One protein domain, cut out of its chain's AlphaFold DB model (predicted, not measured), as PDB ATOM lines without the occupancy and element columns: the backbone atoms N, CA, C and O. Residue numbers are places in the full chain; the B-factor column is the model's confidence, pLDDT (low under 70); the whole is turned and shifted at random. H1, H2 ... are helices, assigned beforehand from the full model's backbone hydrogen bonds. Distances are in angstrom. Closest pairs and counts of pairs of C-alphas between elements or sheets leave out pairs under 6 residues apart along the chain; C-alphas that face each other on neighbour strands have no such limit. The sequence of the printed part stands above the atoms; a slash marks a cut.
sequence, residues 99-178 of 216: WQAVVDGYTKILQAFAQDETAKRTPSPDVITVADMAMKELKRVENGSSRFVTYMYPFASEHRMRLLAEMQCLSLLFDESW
ATOM      1  N   TRP A  99     -30.664  50.544  22.787       97.31
ATOM      2  CA  TRP A  99     -31.960  50.332  23.434       97.31
ATOM      3  C   TRP A  99     -33.136  50.833  22.582       97.31
ATOM      4  O   TRP A  99     -34.226  50.285  22.683       97.31
ATOM      5  N   GLN A 100     -32.931  51.796  21.679       97.75
ATOM      6  CA  GLN A 100     -33.959  52.193  20.713       97.75
ATOM      7  C   GLN A 100     -34.314  51.043  19.764       97.75
ATOM      8  O   GLN A 100     -35.489  50.806  19.510       97.75
ATOM      9  N   ALA A 101     -33.331  50.247  19.324       98.19
ATOM     10  CA  ALA A 101     -33.598  49.082  18.482       98.19
ATOM     11  C   ALA A 101     -34.439  48.018  19.209       98.19
ATOM     12  O   ALA A 101     -35.200  47.291  18.566       98.19
ATOM     13  N   VAL A 102     -34.327  47.950  20.541       98.19
ATOM     14  CA  VAL A 102     -35.201  47.128  21.386       98.19
ATOM     15  C   VAL A 102     -36.627  47.670  21.361       98.19
ATOM     16  O   VAL A 102     -37.553  46.911  21.093       98.19
ATOM     17  N   VAL A 103     -36.805  48.973  21.596       98.00
ATOM     18  CA  VAL A 103     -38.124  49.629  21.573       98.00
ATOM     19  C   VAL A 103     -38.807  49.430  20.219       98.00
ATOM     20  O   VAL A 103     -39.973  49.033  20.185       98.00
ATOM     21  N   ASP A 104     -38.080  49.614  19.118       98.00
ATOM     22  CA  ASP A 104     -38.598  49.445  17.758       98.00
ATOM     23  C   ASP A 104     -39.045  48.002  17.490       98.00
ATOM     24  O   ASP A 104     -40.171  47.763  17.048       98.00
ATOM     25  N   GLY A 105     -38.172  47.024  17.777       97.25
ATOM     26  CA  GLY A 105     -38.463  45.603  17.566       97.25
ATOM     27  C   GLY A 105     -39.646  45.127  18.410       97.25
ATOM     28  O   GLY A 105     -40.559  44.483  17.899       97.25
ATOM     29  N   TYR A 106     -39.675  45.517  19.685       98.00
ATOM     30  CA  TYR A 106     -40.761  45.182  20.603       98.00
ATOM     31  C   TYR A 106     -42.096  45.792  20.144       98.00
ATOM     32  O   TYR A 106     -43.102  45.094  20.038       98.00
ATOM     33  N   THR A 107     -42.097  47.085  19.795       98.25
ATOM     34  CA  THR A 107     -43.296  47.808  19.334       98.25
ATOM     35  C   THR A 107     -43.886  47.183  18.077       98.25
ATOM     36  O   THR A 107     -45.101  47.011  17.994       98.25
ATOM     37  N   LYS A 108     -43.039  46.806  17.113       97.62
ATOM     38  CA  LYS A 108     -43.463  46.183  15.854       97.62
ATOM     39  C   LYS A 108     -44.280  44.907  16.086       97.62
ATOM     40  O   LYS A 108     -45.332  44.745  15.472       97.62
ATOM     41  N   ILE A 109     -43.823  44.017  16.970       97.25
ATOM     42  CA  ILE A 109     -44.536  42.764  17.270       97.25
ATOM     43  C   ILE A 109     -45.863  43.049  17.971       97.25
ATOM     44  O   ILE A 109     -46.897  42.526  17.558       97.25
ATOM     45  N   LEU A 110     -45.865  43.931  18.973       97.38
ATOM     46  CA  LEU A 110     -47.100  44.298  19.666       97.38
ATOM     47  C   LEU A 110     -48.141  44.917  18.723       97.38
ATOM     48  O   LEU A 110     -49.321  44.591  18.814       97.38
ATOM     49  N   GLN A 111     -47.724  45.796  17.808       97.56
ATOM     50  CA  GLN A 111     -48.626  46.398  16.822       97.56
ATOM     51  C   GLN A 111     -49.246  45.345  15.903       97.56
ATOM     52  O   GLN A 111     -50.443  45.425  15.626       97.56
ATOM     53  N   ALA A 112     -48.463  44.351  15.473       95.69
ATOM     54  CA  ALA A 112     -48.969  43.253  14.659       95.69
ATOM     55  C   ALA A 112     -50.055  42.457  15.405       95.69
ATOM     56  O   ALA A 112     -51.147  42.273  14.873       95.69
ATOM     57  N   PHE A 113     -49.811  42.067  16.663       93.62
ATOM     58  CA  PHE A 113     -50.793  41.317  17.459       93.62
ATOM     59  C   PHE A 113     -52.016  42.137  17.872       93.62
ATOM     60  O   PHE A 113     -53.118  41.602  17.926       93.62
ATOM     61  N   ALA A 114     -51.866  43.439  18.120       93.69
ATOM     62  CA  ALA A 114     -53.002  44.308  18.419       93.69
ATOM     63  C   ALA A 114     -53.978  44.430  17.230       93.69
ATOM     64  O   ALA A 114     -55.172  44.681  17.419       93.69
ATOM     65  N   GLN A 115     -53.481  44.278  16.000       91.62
ATOM     66  CA  GLN A 115     -54.273  44.414  14.776       91.62
ATOM     67  C   GLN A 115     -54.789  43.077  14.233       91.62
ATOM     68  O   GLN A 115     -55.779  43.088  13.502       91.62
ATOM     69  N   ASP A 116     -54.171  41.956  14.609       92.19
ATOM     70  CA  ASP A 116     -54.511  40.623  14.116       92.19
ATOM     71  C   ASP A 116     -55.897  40.137  14.583       92.19
ATOM     72  O   ASP A 116     -56.256  40.210  15.759       92.19
ATOM     73  N   GLU A 117     -56.695  39.615  13.648       89.19
ATOM     74  CA  GLU A 117     -58.067  39.166  13.921       89.19
ATOM     75  C   GLU A 117     -58.131  37.883  14.761       89.19
ATOM     76  O   GLU A 117     -59.102  37.681  15.494       89.19
ATOM     77  N   THR A 118     -57.109  37.027  14.686       87.81
ATOM     78  CA  THR A 118     -57.032  35.794  15.483       87.81
ATOM     79  C   THR A 118     -56.651  36.123  16.924       87.81
ATOM     80  O   THR A 118     -57.270  35.628  17.867       87.81
ATOM     81  N   ALA A 119     -55.691  37.028  17.107       87.44
ATOM     82  CA  ALA A 119     -55.220  37.500  18.402       87.44
ATOM     83  C   ALA A 119     -56.309  38.227  19.199       87.44
ATOM     84  O   ALA A 119     -56.342  38.106  20.418       87.44
ATOM     85  N   LYS A 120     -57.240  38.921  18.527       87.94
ATOM     86  CA  LYS A 120     -58.426  39.547  19.148       87.94
ATOM     87  C   LYS A 120     -59.461  38.550  19.672       87.94
ATOM     88  O   LYS A 120     -60.436  38.958  20.295       87.94
ATOM     89  N   ARG A 121     -59.310  37.261  19.362       82.75
ATOM     90  CA  ARG A 121     -60.252  36.191  19.735       82.75
ATOM     91  C   ARG A 121     -59.578  35.052  20.500       82.75
ATOM     92  O   ARG A 121     -60.213  34.023  20.714       82.75
ATOM     93  N   THR A 122     -58.300  35.220  20.845       79.56
ATOM     94  CA  THR A 122     -57.482  34.198  21.504       79.56
ATOM     95  C   THR A 122     -56.912  34.750  22.808       79.56
ATOM     96  O   THR A 122     -56.184  35.741  22.742       79.56
ATOM     97  N   PRO A 123     -57.169  34.123  23.970       73.88
ATOM     98  CA  PRO A 123     -58.181  33.084  24.200       73.88
ATOM     99  C   PRO A 123     -59.613  33.633  24.026       73.88
ATOM    100  O   PRO A 123     -59.799  34.772  23.600       73.88
ATOM    101  N   SER A 124     -60.637  32.809  24.274       66.38
ATOM    102  CA  SER A 124     -62.044  33.187  24.064       66.38
ATOM    103  C   SER A 124     -62.416  34.523  24.744       66.38
ATOM    104  O   SER A 124     -61.859  34.816  25.800       66.38
ATOM    105  N   PRO A 125     -63.393  35.291  24.213       61.56
ATOM    106  CA  PRO A 125     -63.642  36.704  24.560       61.56
ATOM    107  C   PRO A 125     -63.911  37.049  26.036       61.56
ATOM    108  O   PRO A 125     -63.891  38.226  26.389       61.56
ATOM    109  N   ASP A 126     -64.168  36.057  26.891       65.62
ATOM    110  CA  ASP A 126     -64.356  36.238  28.337       65.62
ATOM    111  C   ASP A 126     -63.024  36.311  29.119       65.62
ATOM    112  O   ASP A 126     -63.016  36.480  30.339       65.62
ATOM    113  N   VAL A 127     -61.886  36.197  28.424       77.38
ATOM    114  CA  VAL A 127     -60.522  36.272  28.967       77.38
ATOM    115  C   VAL A 127     -59.743  37.376  28.241       77.38
ATOM    116  O   VAL A 127     -60.040  37.713  27.096       77.38
ATOM    117  N   ILE A 128     -58.733  37.951  28.904       83.94
ATOM    118  CA  ILE A 128     -57.800  38.911  28.291       83.94
ATOM    119  C   ILE A 128     -57.163  38.267  27.056       83.94
ATOM    120  O   ILE A 128     -56.456  37.268  27.176       83.94
ATOM    121  N   THR A 129     -57.389  38.859  25.884       87.62
ATOM    122  CA  THR A 129     -56.868  38.338  24.618       87.62
ATOM    123  C   THR A 129     -55.392  38.685  24.410       87.62
ATOM    124  O   THR A 129     -54.847  39.600  25.038       87.62
ATOM    125  N   VAL A 130     -54.725  38.002  23.474       89.25
ATOM    126  CA  VAL A 130     -53.364  38.348  23.036       89.25
ATOM    127  C   VAL A 130     -53.327  39.787  22.514       89.25
ATOM    128  O   VAL A 130     -52.390  40.529  22.813       89.25
ATOM    129  N   ALA A 131     -54.367  40.221  21.792       90.38
ATOM    130  CA  ALA A 131     -54.482  41.606  21.345       90.38
ATOM    131  C   ALA A 131     -54.630  42.588  22.522       90.38
ATOM    132  O   ALA A 131     -54.002  43.649  22.509       90.38
ATOM    133  N   ASP A 132     -55.391  42.239  23.565       91.25
ATOM    134  CA  ASP A 132     -55.523  43.069  24.772       91.25
ATOM    135  C   ASP A 132     -54.197  43.205  25.521       91.25
ATOM    136  O   ASP A 132     -53.819  44.312  25.925       91.25
ATOM    137  N   MET A 133     -53.453  42.103  25.665       91.56
ATOM    138  CA  MET A 133     -52.111  42.120  26.246       91.56
ATOM    139  C   MET A 133     -51.169  42.992  25.410       91.56
ATOM    140  O   MET A 133     -50.463  43.844  25.957       91.56
ATOM    141  N   ALA A 134     -51.212  42.855  24.083       93.56
ATOM    142  CA  ALA A 134     -50.391  43.651  23.184       93.56
ATOM    143  C   ALA A 134     -50.697  45.155  23.299       93.56
ATOM    144  O   ALA A 134     -49.788  45.975  23.448       93.56
ATOM    145  N   MET A 135     -51.981  45.530  23.320       95.44
ATOM    146  CA  MET A 135     -52.424  46.913  23.527       95.44
ATOM    147  C   MET A 135     -52.035  47.460  24.904       95.44
ATOM    148  O   MET A 135     -51.709  48.645  25.032       95.44
ATOM    149  N   LYS A 136     -52.067  46.625  25.946       94.31
ATOM    150  CA  LYS A 136     -51.628  46.997  27.294       94.31
ATOM    151  C   LYS A 136     -50.128  47.283  27.326       94.31
ATOM    152  O   LYS A 136     -49.731  48.320  27.859       94.31
ATOM    153  N   GLU A 137     -49.308  46.418  26.735       94.88
ATOM    154  CA  GLU A 137     -47.858  46.614  26.673       94.88
ATOM    155  C   GLU A 137     -47.448  47.802  25.799       94.88
ATOM    156  O   GLU A 137     -46.509  48.517  26.154       94.88
ATOM    157  N   LEU A 138     -48.179  48.093  24.713       96.56
ATOM    158  CA  LEU A 138     -47.902  49.245  23.841       96.56
ATOM    159  C   LEU A 138     -47.884  50.576  24.599       96.56
ATOM    160  O   LEU A 138     -47.118  51.475  24.259       96.56
ATOM    161  N   LYS A 139     -48.678  50.701  25.665       96.12
ATOM    162  CA  LYS A 139     -48.728  51.914  26.500       96.12
ATOM    163  C   LYS A 139     -47.463  52.125  27.331       96.12
ATOM    164  O   LYS A 139     -47.276  53.204  27.887       96.12
ATOM    165  N   ARG A 140     -46.623  51.098  27.464       94.25
ATOM    166  CA  ARG A 140     -45.475  51.092  28.369       94.25
ATOM    167  C   ARG A 140     -44.200  50.551  27.745       94.25
ATOM    168  O   ARG A 140     -43.310  50.221  28.511       94.25
ATOM    169  N   VAL A 141     -44.060  50.487  26.417       94.06
ATOM    170  CA  VAL A 141     -42.910  49.827  25.761       94.06
ATOM    171  C   VAL A 141     -41.575  50.244  26.378       94.06
ATOM    172  O   VAL A 141     -40.862  49.387  26.891       94.06
ATOM    173  N   GLU A 142     -41.271  51.544  26.422       91.50
ATOM    174  CA  GLU A 142     -39.994  52.047  26.948       91.50
ATOM    175  C   GLU A 142     -39.796  51.819  28.450       91.50
ATOM    176  O   GLU A 142     -38.663  51.855  28.910       91.50
ATOM    177  N   ASN A 143     -40.862  51.609  29.228       91.00
ATOM    178  CA  ASN A 143     -40.825  51.472  30.693       91.00
ATOM    179  C   ASN A 143     -41.294  50.093  31.188       91.00
ATOM    180  O   ASN A 143     -41.437  49.887  32.391       91.00
ATOM    181  N   GLY A 144     -41.556  49.171  30.267       91.81
ATOM    182  CA  GLY A 144     -42.097  47.844  30.517       91.81
ATOM    183  C   GLY A 144     -41.056  46.764  30.263       91.81
ATOM    184  O   GLY A 144     -39.852  46.984  30.406       91.81
ATOM    185  N   SER A 145     -41.526  45.590  29.850       93.25
ATOM    186  CA  SER A 145     -40.690  44.391  29.737       93.25
ATOM    187  C   SER A 145     -39.613  44.473  28.652       93.25
ATOM    188  O   SER A 145     -38.626  43.744  28.720       93.25
ATOM    189  N   SER A 146     -39.726  45.392  27.688       94.94
ATOM    190  CA  SER A 146     -38.675  45.593  26.680       94.94
ATOM    191  C   SER A 146     -37.318  45.940  27.323       94.94
ATOM    192  O   SER A 146     -36.272  45.495  26.849       94.94
ATOM    193  N   ARG A 147     -37.322  46.630  28.477       95.50
ATOM    194  CA  ARG A 147     -36.107  47.016  29.211       95.50
ATOM    195  C   ARG A 147     -35.255  45.831  29.647       95.50
ATOM    196  O   ARG A 147     -34.041  45.993  29.768       95.50
ATOM    197  N   PHE A 148     -35.845  44.656  29.885       95.31
ATOM    198  CA  PHE A 148     -35.078  43.472  30.280       95.31
ATOM    199  C   PHE A 148     -33.991  43.159  29.255       95.31
ATOM    200  O   PHE A 148     -32.840  42.946  29.627       95.31
ATOM    201  N   VAL A 149     -34.314  43.259  27.965       97.31
ATOM    202  CA  VAL A 149     -33.380  42.970  26.870       97.31
ATOM    203  C   VAL A 149     -32.160  43.889  26.926       97.31
ATOM    204  O   VAL A 149     -31.025  43.437  26.772       97.31
ATOM    205  N   THR A 150     -32.380  45.173  27.221       97.38
ATOM    206  CA  THR A 150     -31.333  46.195  27.317       97.38
ATOM    207  C   THR A 150     -30.279  45.889  28.385       97.38
ATOM    208  O   THR A 150     -29.100  46.190  28.175       97.38
ATOM    209  N   TYR A 151     -30.680  45.296  29.513       96.50
ATOM    210  CA  TYR A 151     -29.782  44.994  30.635       96.50
ATOM    211  C   TYR A 151     -29.305  43.533  30.661       96.50
ATOM    212  O   TYR A 151     -28.216  43.266  31.162       96.50
ATOM    213  N   MET A 152     -30.076  42.588  30.112       96.06
ATOM    214  CA  MET A 152     -29.714  41.163  30.069       96.06
ATOM    215  C   MET A 152     -28.738  40.827  28.939       96.06
ATOM    216  O   MET A 152     -27.917  39.925  29.093       96.06
ATOM    217  N   TYR A 153     -28.787  41.567  27.826       96.81
ATOM    218  CA  TYR A 153     -27.928  41.336  26.659       96.81
ATOM    219  C   TYR A 153     -27.062  42.560  26.330       96.81
ATOM    220  O   TYR A 153     -27.087  43.062  25.204       96.81
ATOM    221  N   PRO A 154     -26.250  43.058  27.281       96.06
ATOM    222  CA  PRO A 154     -25.545  44.325  27.125       96.06
ATOM    223  C   PRO A 154     -24.573  44.332  25.938       96.06
ATOM    224  O   PRO A 154     -24.331  45.388  25.372       96.06
ATOM    225  N   PHE A 155     -24.061  43.178  25.506       95.62
ATOM    226  CA  PHE A 155     -23.016  43.073  24.475       95.62
ATOM    227  C   PHE A 155     -23.534  42.808  23.058       95.62
ATOM    228  O   PHE A 155     -22.744  42.675  22.124       95.62
ATOM    229  N   ALA A 156     -24.847  42.675  22.873       97.06
ATOM    230  CA  ALA A 156     -25.404  42.370  21.564       97.06
ATOM    231  C   ALA A 156     -25.326  43.583  20.619       97.06
ATOM    232  O   ALA A 156     -25.483  44.737  21.020       97.06
ATOM    233  N   SER A 157     -25.086  43.310  19.335       97.75
ATOM    234  CA  SER A 157     -25.158  44.330  18.287       97.75
ATOM    235  C   SER A 157     -26.593  44.818  18.099       97.75
ATOM    236  O   SER A 157     -27.538  44.122  18.464       97.75
ATOM    237  N   GLU A 158     -26.769  45.976  17.462       98.31
ATOM    238  CA  GLU A 158     -28.091  46.564  17.203       98.31
ATOM    239  C   GLU A 158     -29.070  45.568  16.557       98.31
ATOM    240  O   GLU A 158     -30.190  45.380  17.029       98.31
ATOM    241  N   HIS A 159     -28.624  44.861  15.511       98.19
ATOM    242  CA  HIS A 159     -29.449  43.863  14.830       98.19
ATOM    243  C   HIS A 159     -29.884  42.728  15.769       98.19
ATOM    244  O   HIS A 159     -31.049  42.339  15.771       98.19
ATOM    245  N   ARG A 160     -28.963  42.223  16.600       98.25
ATOM    246  CA  ARG A 160     -29.270  41.170  17.576       98.25
ATOM    247  C   ARG A 160     -30.209  41.676  18.666       98.25
ATOM    248  O   ARG A 160     -31.118  40.949  19.040       98.25
ATOM    249  N   MET A 161     -30.035  42.912  19.131       98.38
ATOM    250  CA  MET A 161     -30.928  43.536  20.111       98.38
ATOM    251  C   MET A 161     -32.360  43.634  19.597       98.38
ATOM    252  O   MET A 161     -33.286  43.310  20.336       98.38
ATOM    253  N   ARG A 162     -32.548  43.997  18.323       98.50
ATOM    254  CA  ARG A 162     -33.873  44.017  17.689       98.50
ATOM    255  C   ARG A 162     -34.521  42.630  17.689       98.50
ATOM    256  O   ARG A 162     -35.660  42.503  18.117       98.50
ATOM    257  N   LEU A 163     -33.787  41.590  17.283       98.19
ATOM    258  CA  LEU A 163     -34.292  40.209  17.286       98.19
ATOM    259  C   LEU A 163     -34.617  39.703  18.699       98.19
ATOM    260  O   LEU A 163     -35.651  39.077  18.910       98.19
ATOM    261  N   LEU A 164     -33.756  39.998  19.678       98.25
ATOM    262  CA  LEU A 164     -33.987  39.640  21.080       98.25
ATOM    263  C   LEU A 164     -35.218  40.357  21.650       98.25
ATOM    264  O   LEU A 164     -35.941  39.777  22.452       98.25
ATOM    265  N   ALA A 165     -35.489  41.589  21.218       97.88
ATOM    266  CA  ALA A 165     -36.690  42.322  21.597       97.88
ATOM    267  C   ALA A 165     -37.962  41.737  20.980       97.88
ATOM    268  O   ALA A 165     -38.958  41.580  21.682       97.88
ATOM    269  N   GLU A 166     -37.920  41.368  19.697       97.69
ATOM    270  CA  GLU A 166     -39.023  40.653  19.049       97.69
ATOM    271  C   GLU A 166     -39.305  39.327  19.783       97.69
ATOM    272  O   GLU A 166     -40.452  39.052  20.137       97.69
ATOM    273  N   MET A 167     -38.260  38.557  20.117       97.00
ATOM    274  CA  MET A 167     -38.377  37.326  20.909       97.00
ATOM    275  C   MET A 167     -38.963  37.583  22.303       97.00
ATOM    276  O   MET A 167     -39.902  36.898  22.693       97.00
ATOM    277  N   GLN A 168     -38.455  38.571  23.045       96.31
ATOM    278  CA  GLN A 168     -38.954  38.908  24.382       96.31
ATOM    279  C   GLN A 168     -40.438  39.294  24.355       96.31
ATOM    280  O   GLN A 168     -41.174  38.970  25.287       96.31
ATOM    281  N   CYS A 169     -40.880  39.981  23.299       95.50
ATOM    282  CA  CYS A 169     -42.285  40.312  23.109       95.50
ATOM    283  C   CYS A 169     -43.133  39.052  22.927       95.50
ATOM    284  O   CYS A 169     -44.174  38.927  23.564       95.50
ATOM    285  N   LEU A 170     -42.686  38.113  22.088       93.81
ATOM    286  CA  LEU A 170     -43.376  36.839  21.880       93.81
ATOM    287  C   LEU A 170     -43.434  36.025  23.178       93.81
ATOM    288  O   LEU A 170     -44.503  35.552  23.541       93.81
ATOM    289  N   SER A 171     -42.317  35.920  23.904       92.00
ATOM    290  CA  SER A 171     -42.271  35.234  25.198       92.00
ATOM    291  C   SER A 171     -43.259  35.820  26.203       92.00
ATOM    292  O   SER A 171     -43.871  35.060  26.935       92.00
ATOM    293  N   LEU A 172     -43.443  37.144  26.223       91.75
ATOM    294  CA  LEU A 172     -44.416  37.781  27.108       91.75
ATOM    295  C   LEU A 172     -45.865  37.571  26.651       91.75
ATOM    296  O   LEU A 172     -46.736  37.345  27.482       91.75
ATOM    297  N   LEU A 173     -46.148  37.680  25.350       89.38
ATOM    298  CA  LEU A 173     -47.512  37.516  24.831       89.38
ATOM    299  C   LEU A 173     -48.021  36.077  24.953       89.38
ATOM    300  O   LEU A 173     -49.226  35.874  25.072       89.38
ATOM    301  N   PHE A 174     -47.114  35.103  24.900       86.94
ATOM    302  CA  PHE A 174     -47.429  33.679  24.987       86.94
ATOM    303  C   PHE A 174     -47.074  33.059  26.341       86.94
ATOM    304  O   PHE A 174     -47.119  31.832  26.471       86.94
ATOM    305  N   ASP A 175     -46.741  33.880  27.335       83.25
ATOM    306  CA  ASP A 175     -46.609  33.427  28.717       83.25
ATOM    307  C   ASP A 175     -47.947  32.815  29.157       83.25
ATOM    308  O   ASP A 175     -49.010  33.366  28.864       83.25
ATOM    309  N   GLU A 176     -47.910  31.630  29.763       71.19
ATOM    310  CA  GLU A 176     -49.096  30.830  30.124       71.19
ATOM    311  C   GLU A 176     -50.003  30.380  28.962       71.19
ATOM    312  O   GLU A 176     -51.104  29.856  29.171       71.19
ATOM    313  N   SER A 177     -49.553  30.502  27.708       71.62
ATOM    314  CA  SER A 177     -50.298  29.945  26.564       71.62
ATOM    315  C   SER A 177     -50.454  28.424  26.649       71.62
ATOM    316  O   SER A 177     -51.435  27.882  26.147       71.62
ATOM    317  N   TRP A 178     -49.532  27.726  27.319       66.31
ATOM    318  CA  TRP A 178     -49.626  26.283  27.549       66.31
ATOM    319  C   TRP A 178     -50.735  25.896  28.544       66.31
ATOM    320  O   TRP A 178     -51.333  24.837  28.370       66.31
TER     321      TRP A 178
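AT A GLANCE: This is residues 99 to 178 of the 216 residues of an uncharacterized protein of Aspergillus flavus (strain ATCC 200026 / FGSC A1120 / IAM 13836 / NRRL 3357 / JCM 12722 / SRRC 167) (UniProt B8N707). Two long helices, H1 and H4, cross at a slant, running the same way along a narrow body, and two short helices pack on this pair: H2 on H1 toward its last residues, H3 on H1 and H4 near where H1 begins. The long link from H1 to H2 loops out at one end of the long axis. The printed part has 80 residues with four named helices, H1 to H4 in chain order, and no named strand, an all helix class. It is compact, with a radius of gyration of the C-alphas of 12.7 A, yet elongated in outline, spanning 42 by 23 by 19 A.

IN THESE COORDINATES: H1, residues 99 to 115, is the longest helix, 24.7 A from C-alpha 99 at (-31.960, 50.332, 23.434) to C-alpha 115 at (-54.273, 44.414, 14.776). H4, residues 158 to 173, measures 22.7 A and ends with C-alpha 173 at (-47.512, 37.516, 24.831). H2 is residues 130 to 138, 12.2 A, and H3 residues 146 to 152, 10.6 A.

HOW THE PARTS SIT: H1 and H4 touch, closest at the C-alphas of Gly 105 and Arg 162, 4.9 A, at a steep tilt of 40 degrees, the same way. H1 and H2 form a helical hairpin: they touch, closest at the C-alphas of Ala 114 and Ala 131, 4.2 A, opposite ways at a shallow tilt of 34.8 degrees, only just short of steep. H1 touches H3 with residues 99 to 106 alone, closest at the C-alphas of Trp 99 and Thr 150, 5.7 A. H3 and H4 touch at the C-alphas of Val 149 and Ala 165, their closest, 6.3 A. H2 and H3 are apart. In H1, H2 and H4 every O i to N i+4 pair is within hydrogen-bond range; in H3, 2 of 3.

THE WHOLE: The C-alphas farthest apart, those of Asp 126 and Phe 155, are 42.1 A apart. The printed part has no cut. The link from H1 to H2, residues 116 to 129, is long. The mean pLDDT of the printed part is 91.7; residues 124 to 126 and residue 178 are under 70.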